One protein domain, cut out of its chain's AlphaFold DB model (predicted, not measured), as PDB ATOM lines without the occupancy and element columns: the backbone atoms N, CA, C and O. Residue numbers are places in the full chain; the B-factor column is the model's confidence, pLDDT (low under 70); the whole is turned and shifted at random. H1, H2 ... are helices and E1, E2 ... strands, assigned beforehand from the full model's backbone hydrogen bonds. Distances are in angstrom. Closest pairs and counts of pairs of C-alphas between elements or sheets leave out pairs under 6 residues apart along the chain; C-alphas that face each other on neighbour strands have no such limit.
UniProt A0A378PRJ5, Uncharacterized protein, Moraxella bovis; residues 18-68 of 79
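What this domain is: This is residues 18 to 68 of the 79 residues of an uncharacterized protein of Moraxella bovis (UniProt A0A378PRJ5). There is little regular structure here: one helix, H1, toward one end, a very short two-strand ladder of E1 and E2, and a long looping stretch, residues 46 to 68, that reaches the other end and folds back. The printed part has 51 residues, 17 of them in named elements, in the order E1, H1, E2; the class is mixed and the sheet, E1 - E2, is antiparallel. It is only just compact, close to loose, with a radius of gyration of the C-alphas of 11.8 A, and elongated, spanning 34 by 18 by 17 A.

Where its parts are: E1, residues 18 to 20, begins at C-alpha 18, (-9.485, -36.564, -24.802). H1, residues 23 to 33, measures 14.9 A from first to last C-alpha. E2, residues 43 to 45, ends at C-alpha 45, (-9.215, -40.172, -22.713).

How they stand to each other: E1 and E2 are antiparallel at 154 degrees; C-alphas 18 and 45 face each other at 4.2 A, and N 19 and O 44 are within hydrogen-bond range at 2.9 A. In H1, 6 of 7 O i to N i+4 pairs are within range. Residues 58 to 59 pair antiparallel with 66 to 67.

The domain as a whole: The C-alphas of Glu 35 and Asn 52, the two farthest apart, are 34.1 A apart. The printed part has no cut; the link E1 to H1 is tight and H1 to E2 short. No printed residue is under 70 in pLDDT.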
ATOM      1  N   SER A  18     -10.715 -35.865 -24.452       95.50
ATOM      2  CA  SER A  18      -9.485 -36.564 -24.802       95.50
ATOM      3  C   SER A  18      -8.407 -35.583 -25.240       95.50
ATOM      4  O   SER A  18      -8.693 -34.423 -25.545       95.50
ATOM      5  N   ARG A  19      -7.165 -36.061 -25.255       97.31
ATOM      6  CA  ARG A  19      -6.017 -35.371 -25.839       97.31
ATOM      7  C   ARG A  19      -5.247 -36.301 -26.765       97.31
ATOM      8  O   ARG A  19      -5.325 -37.524 -26.637       97.31
ATOM      9  N   ASP A  20      -4.492 -35.701 -27.669       98.25
ATOM     10  CA  ASP A  20      -3.419 -36.384 -28.383       98.25
ATOM     11  C   ASP A  20      -2.262 -36.731 -27.438       98.25
ATOM     12  O   ASP A  20      -2.147 -36.189 -26.328       98.25
ATOM     13  N   LEU A  21      -1.401 -37.644 -27.887       98.19
ATOM     14  CA  LEU A  21      -0.091 -37.811 -27.270       98.19
ATOM     15  C   LEU A  21       0.713 -36.512 -27.409       98.19
ATOM     16  O   LEU A  21       0.660 -35.849 -28.448       98.19
ATOM     17  N   THR A  22       1.464 -36.149 -26.373       98.25
ATOM     18  CA  THR A  22       2.366 -34.994 -26.451       98.25
ATOM     19  C   THR A  22       3.572 -35.311 -27.340       98.25
ATOM     20  O   THR A  22       3.872 -36.472 -27.629       98.25
ATOM     21  N   ALA A  23       4.300 -34.279 -27.774       97.94
ATOM     22  CA  ALA A  23       5.507 -34.473 -28.574       97.94
ATOM     23  C   ALA A  23       6.557 -35.321 -27.831       97.94
ATOM     24  O   ALA A  23       7.208 -36.170 -28.439       97.94
ATOM     25  N   GLU A  24       6.679 -35.133 -26.516       98.06
ATOM     26  CA  GLU A  24       7.594 -35.876 -25.648       98.06
ATOM     27  C   GLU A  24       7.157 -37.334 -25.463       98.06
ATOM     28  O   GLU A  24       7.998 -38.228 -25.524       98.06
ATOM     29  N   GLU A  25       5.855 -37.604 -25.307       98.31
ATOM     30  CA  GLU A  25       5.318 -38.974 -25.242       98.31
ATOM     31  C   GLU A  25       5.570 -39.739 -26.546       98.31
ATOM     32  O   GLU A  25       5.995 -40.894 -26.517       98.31
ATOM     33  N   ILE A  26       5.359 -39.086 -27.695       98.31
ATOM     34  CA  ILE A  26       5.646 -39.673 -29.011       98.31
ATOM     35  C   ILE A  26       7.147 -39.929 -29.161       98.31
ATOM     36  O   ILE A  26       7.535 -41.005 -29.615       98.31
ATOM     37  N   ALA A  27       7.994 -38.969 -28.779       97.69
ATOM     38  CA  ALA A  27       9.443 -39.131 -28.838       97.69
ATOM     39  C   ALA A  27       9.910 -40.310 -27.973       97.69
ATOM     40  O   ALA A  27      10.674 -41.142 -28.454       97.69
ATOM     41  N   LEU A  28       9.393 -40.429 -26.746       97.25
ATOM     42  CA  LEU A  28       9.697 -41.533 -25.837       97.25
ATOM     43  C   LEU A  28       9.239 -42.884 -26.404       97.25
ATOM     44  O   LEU A  28      10.017 -43.836 -26.431       97.25
ATOM     45  N   ALA A  29       8.003 -42.971 -26.901       97.44
ATOM     46  CA  ALA A  29       7.465 -44.206 -27.469       97.44
ATOM     47  C   ALA A  29       8.225 -44.645 -28.733       97.44
ATOM     48  O   ALA A  29       8.497 -45.835 -28.911       97.44
ATOM     49  N   ARG A  30       8.641 -43.692 -29.578       97.81
ATOM     50  CA  ARG A  30       9.444 -43.955 -30.781       97.81
ATOM     51  C   ARG A  30      10.788 -44.607 -30.488       97.81
ATOM     52  O   ARG A  30      11.257 -45.370 -31.326       97.81
ATOM     53  N   LEU A  31      11.382 -44.373 -29.313       97.88
ATOM     54  CA  LEU A  31      12.622 -45.055 -28.917       97.88
ATOM     55  C   LEU A  31      12.451 -46.577 -28.826       97.88
ATOM     56  O   LEU A  31      13.416 -47.309 -29.022       97.88
ATOM     57  N   ILE A  32      11.234 -47.049 -28.539       97.56
ATOM     58  CA  ILE A  32      10.928 -48.472 -28.356       97.56
ATOM     59  C   ILE A  32      10.258 -49.049 -29.605       97.56
ATOM     60  O   ILE A  32      10.637 -50.116 -30.080       97.56
ATOM     61  N   PHE A  33       9.262 -48.348 -30.149       97.81
ATOM     62  CA  PHE A  33       8.393 -48.879 -31.203       97.81
ATOM     63  C   PHE A  33       8.724 -48.347 -32.607       97.81
ATOM     64  O   PHE A  33       8.129 -48.797 -33.592       97.81
ATOM     65  N   GLY A  34       9.657 -47.397 -32.734       97.56
ATOM     66  CA  GLY A  34      10.006 -46.766 -34.009       97.56
ATOM     67  C   GLY A  34       8.784 -46.159 -34.702       97.56
ATOM     68  O   GLY A  34       7.943 -45.535 -34.061       97.56
ATOM     69  N   GLU A  35       8.644 -46.383 -36.009       97.31
ATOM     70  CA  GLU A  35       7.509 -45.889 -36.812       97.31
ATOM     71  C   GLU A  35       6.404 -46.945 -37.022       97.31
ATOM     72  O   GLU A  35       5.552 -46.800 -37.896       97.31
ATOM     73  N   THR A  36       6.401 -48.033 -36.242       97.75
ATOM     74  CA  THR A  36       5.414 -49.124 -36.403       97.75
ATOM     75  C   THR A  36       4.006 -48.739 -35.940       97.75
ATOM     76  O   THR A  36       3.018 -49.326 -36.385       97.75
ATOM     77  N   ILE A  37       3.903 -47.729 -35.074       96.62
ATOM     78  CA  ILE A  37       2.651 -47.216 -34.524       96.62
ATOM     79  C   ILE A  37       2.298 -45.899 -35.218       96.62
ATOM     80  O   ILE A  37       3.115 -44.985 -35.315       96.62
ATOM     81  N   LYS A  38       1.042 -45.752 -35.649       97.69
ATOM     82  CA  LYS A  38       0.499 -44.464 -36.106       97.69
ATOM     83  C   LYS A  38       0.120 -43.601 -34.900       97.69
ATOM     84  O   LYS A  38      -1.045 -43.555 -34.515       97.69
ATOM     85  N   TYR A  39       1.095 -42.926 -34.297       97.81
ATOM     86  CA  TYR A  39       0.914 -42.185 -33.038       97.81
ATOM     87  C   TYR A  39      -0.199 -41.130 -33.071       97.81
ATOM     88  O   TYR A  39      -0.875 -40.928 -32.071       97.81
ATOM     89  N   GLN A  40      -0.444 -40.502 -34.222       97.06
ATOM     90  CA  GLN A  40      -1.491 -39.483 -34.387       97.06
ATOM     91  C   GLN A  40      -2.914 -40.054 -34.279       97.06
ATOM     92  O   GLN A  40      -3.875 -39.301 -34.143       97.06
ATOM     93  N   ALA A  41      -3.066 -41.379 -34.370       97.06
ATOM     94  CA  ALA A  41      -4.344 -42.050 -34.157       97.06
ATOM     95  C   ALA A  41      -4.609 -42.363 -32.675       97.06
ATOM     96  O   ALA A  41      -5.749 -42.660 -32.325       97.06
ATOM     97  N   VAL A  42      -3.585 -42.305 -31.815       97.88
ATOM     98  CA  VAL A  42      -3.687 -42.644 -30.392       97.88
ATOM     99  C   VAL A  42      -4.190 -41.442 -29.603       97.88
ATOM    100  O   VAL A  42      -3.621 -40.353 -29.667       97.88
ATOM    101  N   LYS A  43      -5.237 -41.656 -28.808       97.69
ATOM    102  CA  LYS A  43      -5.780 -40.665 -27.875       97.69
ATOM    103  C   LYS A  43      -5.620 -41.116 -26.429       97.69
ATOM    104  O   LYS A  43      -5.661 -42.308 -26.125       97.69
ATOM    105  N   VAL A  44      -5.525 -40.144 -25.529       98.19
ATOM    106  CA  VAL A  44      -5.652 -40.333 -24.080       98.19
ATOM    107  C   VAL A  44      -6.979 -39.733 -23.638       98.19
ATOM    108  O   VAL A  44      -7.181 -38.519 -23.713       98.19
ATOM    109  N   PHE A  45      -7.899 -40.579 -23.192       96.94
ATOM    110  CA  PHE A  45      -9.215 -40.172 -22.713       96.94
ATOM    111  C   PHE A  45      -9.177 -39.800 -21.230       96.94
ATOM    112  O   PHE A  45      -8.458 -40.407 -20.443       96.94
ATOM    113  N   LYS A  46      -9.983 -38.810 -20.831       94.94
ATOM    114  CA  LYS A  46     -10.147 -38.408 -19.418       94.94
ATOM    115  C   LYS A  46     -11.372 -39.077 -18.772       94.94
ATOM    116  O   LYS A  46     -12.055 -38.456 -17.958       94.94
ATOM    117  N   VAL A  47     -11.690 -40.302 -19.193       93.31
ATOM    118  CA  VAL A  47     -12.818 -41.113 -18.705       93.31
ATOM    119  C   VAL A  47     -12.390 -42.571 -18.548       93.31
ATOM    120  O   VAL A  47     -11.525 -43.039 -19.291       93.31
ATOM    121  N   ASP A  48     -13.035 -43.279 -17.626       94.50
ATOM    122  CA  ASP A  48     -12.835 -44.716 -17.451       94.50
ATOM    123  C   ASP A  48     -13.437 -45.494 -18.630       94.50
ATOM    124  O   ASP A  48     -14.475 -45.117 -19.182       94.50
ATOM    125  N   TYR A  49     -12.791 -46.597 -19.013       95.31
ATOM    126  CA  TYR A  49     -13.316 -47.497 -20.042       95.31
ATOM    127  C   TYR A  49     -14.333 -48.490 -19.468       95.31
ATOM    128  O   TYR A  49     -15.283 -48.878 -20.146       95.31
ATOM    129  N   LEU A  50     -14.131 -48.912 -18.214       95.38
ATOM    130  CA  LEU A  50     -14.969 -49.893 -17.525       95.38
ATOM    131  C   LEU A  50     -15.767 -49.231 -16.391       95.38
ATOM    132  O   LEU A  50     -15.216 -48.381 -15.697       95.38
ATOM    133  N   PRO A  51     -17.011 -49.673 -16.116       91.38
ATOM    134  CA  PRO A  51     -17.822 -49.137 -15.016       91.38
ATOM    135  C   PRO A  51     -17.165 -49.206 -13.627       91.38
ATOM    136  O   PRO A  51     -17.424 -48.346 -12.797       91.38
ATOM    137  N   ASN A  52     -16.320 -50.215 -13.383       93.31
ATOM    138  CA  ASN A  52     -15.582 -50.416 -12.128       93.31
ATOM    139  C   ASN A  52     -14.073 -50.526 -12.399       93.31
ATOM    140  O   ASN A  52     -13.407 -51.450 -11.926       93.31
ATOM    141  N   GLN A  53     -13.541 -49.633 -13.235       96.31
ATOM    142  CA  GLN A  53     -12.103 -49.560 -13.473       96.31
ATOM    143  C   GLN A  53     -11.375 -49.217 -12.164       96.31
ATOM    144  O   GLN A  53     -11.749 -48.282 -11.462       96.31
ATOM    145  N   GLN A  54     -10.337 -49.982 -11.823       97.50
ATOM    146  CA  GLN A  54      -9.562 -49.722 -10.610       97.50
ATOM    147  C   GLN A  54      -8.780 -48.406 -10.728       97.50
ATOM    148  O   GLN A  54      -8.290 -48.059 -11.803       97.50
ATOM    149  N   GLU A  55      -8.622 -47.697  -9.607       96.62
ATOM    150  CA  GLU A  55      -8.086 -46.326  -9.581       96.62
ATOM    151  C   GLU A  55      -6.658 -46.192 -10.134       96.62
ATOM    152  O   GLU A  55      -6.283 -45.120 -10.599       96.62
ATOM    153  N   GLU A  56      -5.865 -47.263 -10.105       96.81
ATOM    154  CA  GLU A  56      -4.467 -47.272 -10.558       96.81
ATOM    155  C   GLU A  56      -4.273 -47.965 -11.915       96.81
ATOM    156  O   GLU A  56      -3.160 -48.308 -12.301       96.81
ATOM    157  N   THR A  57      -5.362 -48.180 -12.658       96.75
ATOM    158  CA  THR A  57      -5.340 -48.886 -13.945       96.75
ATOM    159  C   THR A  57      -5.438 -47.931 -15.131       96.75
ATOM    160  O   THR A  57      -6.217 -46.976 -15.131       96.75
ATOM    161  N   ILE A  58      -4.691 -48.253 -16.188       97.75
ATOM    162  CA  ILE A  58      -4.871 -47.702 -17.533       97.75
ATOM    163  C   ILE A  58      -5.327 -48.844 -18.442       97.75
ATOM    164  O   ILE A  58      -4.634 -49.851 -18.560       97.75
ATOM    165  N   VAL A  59      -6.491 -48.701 -19.077       98.19
ATOM    166  CA  VAL A  59      -7.024 -49.705 -20.016       98.19
ATOM    167  C   VAL A  59      -6.718 -49.269 -21.450       98.19
ATOM    168  O   VAL A  59      -6.900 -48.099 -21.783       98.19
ATOM    169  N   THR A  60      -6.265 -50.193 -22.308       97.19
ATOM    170  CA  THR A  60      -5.903 -49.907 -23.715       97.19
ATOM    171  C   THR A  60      -6.518 -50.902 -24.714       97.19
ATOM    172  O   THR A  60      -5.803 -51.690 -25.332       97.19
ATOM    173  N   PRO A  61      -7.850 -50.920 -24.893       96.38
ATOM    174  CA  PRO A  61      -8.534 -52.009 -25.596       96.38
ATOM    175  C   PRO A  61      -8.572 -51.839 -27.121       96.38
ATOM    176  O   PRO A  61      -8.763 -52.806 -27.850       96.38
ATOM    177  N   ASN A  62      -8.432 -50.608 -27.616       96.50
ATOM    178  CA  ASN A  62      -8.689 -50.240 -29.014       96.50
ATOM    179  C   ASN A  62      -7.602 -49.321 -29.599       96.50
ATOM    180  O   ASN A  62      -7.859 -48.574 -30.540       96.50
ATOM    181  N   GLY A  63      -6.405 -49.338 -29.008       95.62
ATOM    182  CA  GLY A  63      -5.297 -48.459 -29.390       95.62
ATOM    183  C   GLY A  63      -5.325 -47.066 -28.750       95.62
ATOM    184  O   GLY A  63      -4.404 -46.294 -28.986       95.62
ATOM    185  N   ASN A  64      -6.324 -46.749 -27.919       97.75
ATOM    186  CA  ASN A  64      -6.357 -45.536 -27.093       97.75
ATOM    187  C   ASN A  64      -6.141 -45.861 -25.617       97.75
ATOM    188  O   ASN A  64      -6.391 -46.985 -25.184       97.75
ATOM    189  N   LEU A  65      -5.720 -44.862 -24.844       98.19
ATOM    190  CA  LEU A  65      -5.494 -44.981 -23.410       98.19
ATOM    191  C   LEU A  65      -6.687 -44.430 -22.631       98.19
ATOM    192  O   LEU A  65      -7.132 -43.306 -22.871       98.19
ATOM    193  N   TYR A  66      -7.134 -45.203 -21.646       97.88
ATOM    194  CA  TYR A  66      -8.176 -44.834 -20.690       97.88
ATOM    195  C   TYR A  66      -7.612 -44.944 -19.267       97.88
ATOM    196  O   TYR A  66      -7.829 -45.953 -18.590       97.88
ATOM    197  N   PRO A  67      -6.791 -43.977 -18.828       97.75
ATOM    198  CA  PRO A  67      -6.279 -43.928 -17.467       97.75
ATOM    199  C   PRO A  67      -7.385 -43.592 -16.470       97.75
ATOM    200  O   PRO A  67      -8.141 -42.639 -16.666       97.75
ATOM    201  N   ALA A  68      -7.419 -44.322 -15.358       97.00
ATOM    202  CA  ALA A  68      -8.209 -43.905 -14.213       97.00
ATOM    203  C   ALA A  68      -7.694 -42.560 -13.685       97.00
ATOM    204  O   ALA A  68      -6.510 -42.221 -13.800       97.00
TER     205      ALA A  68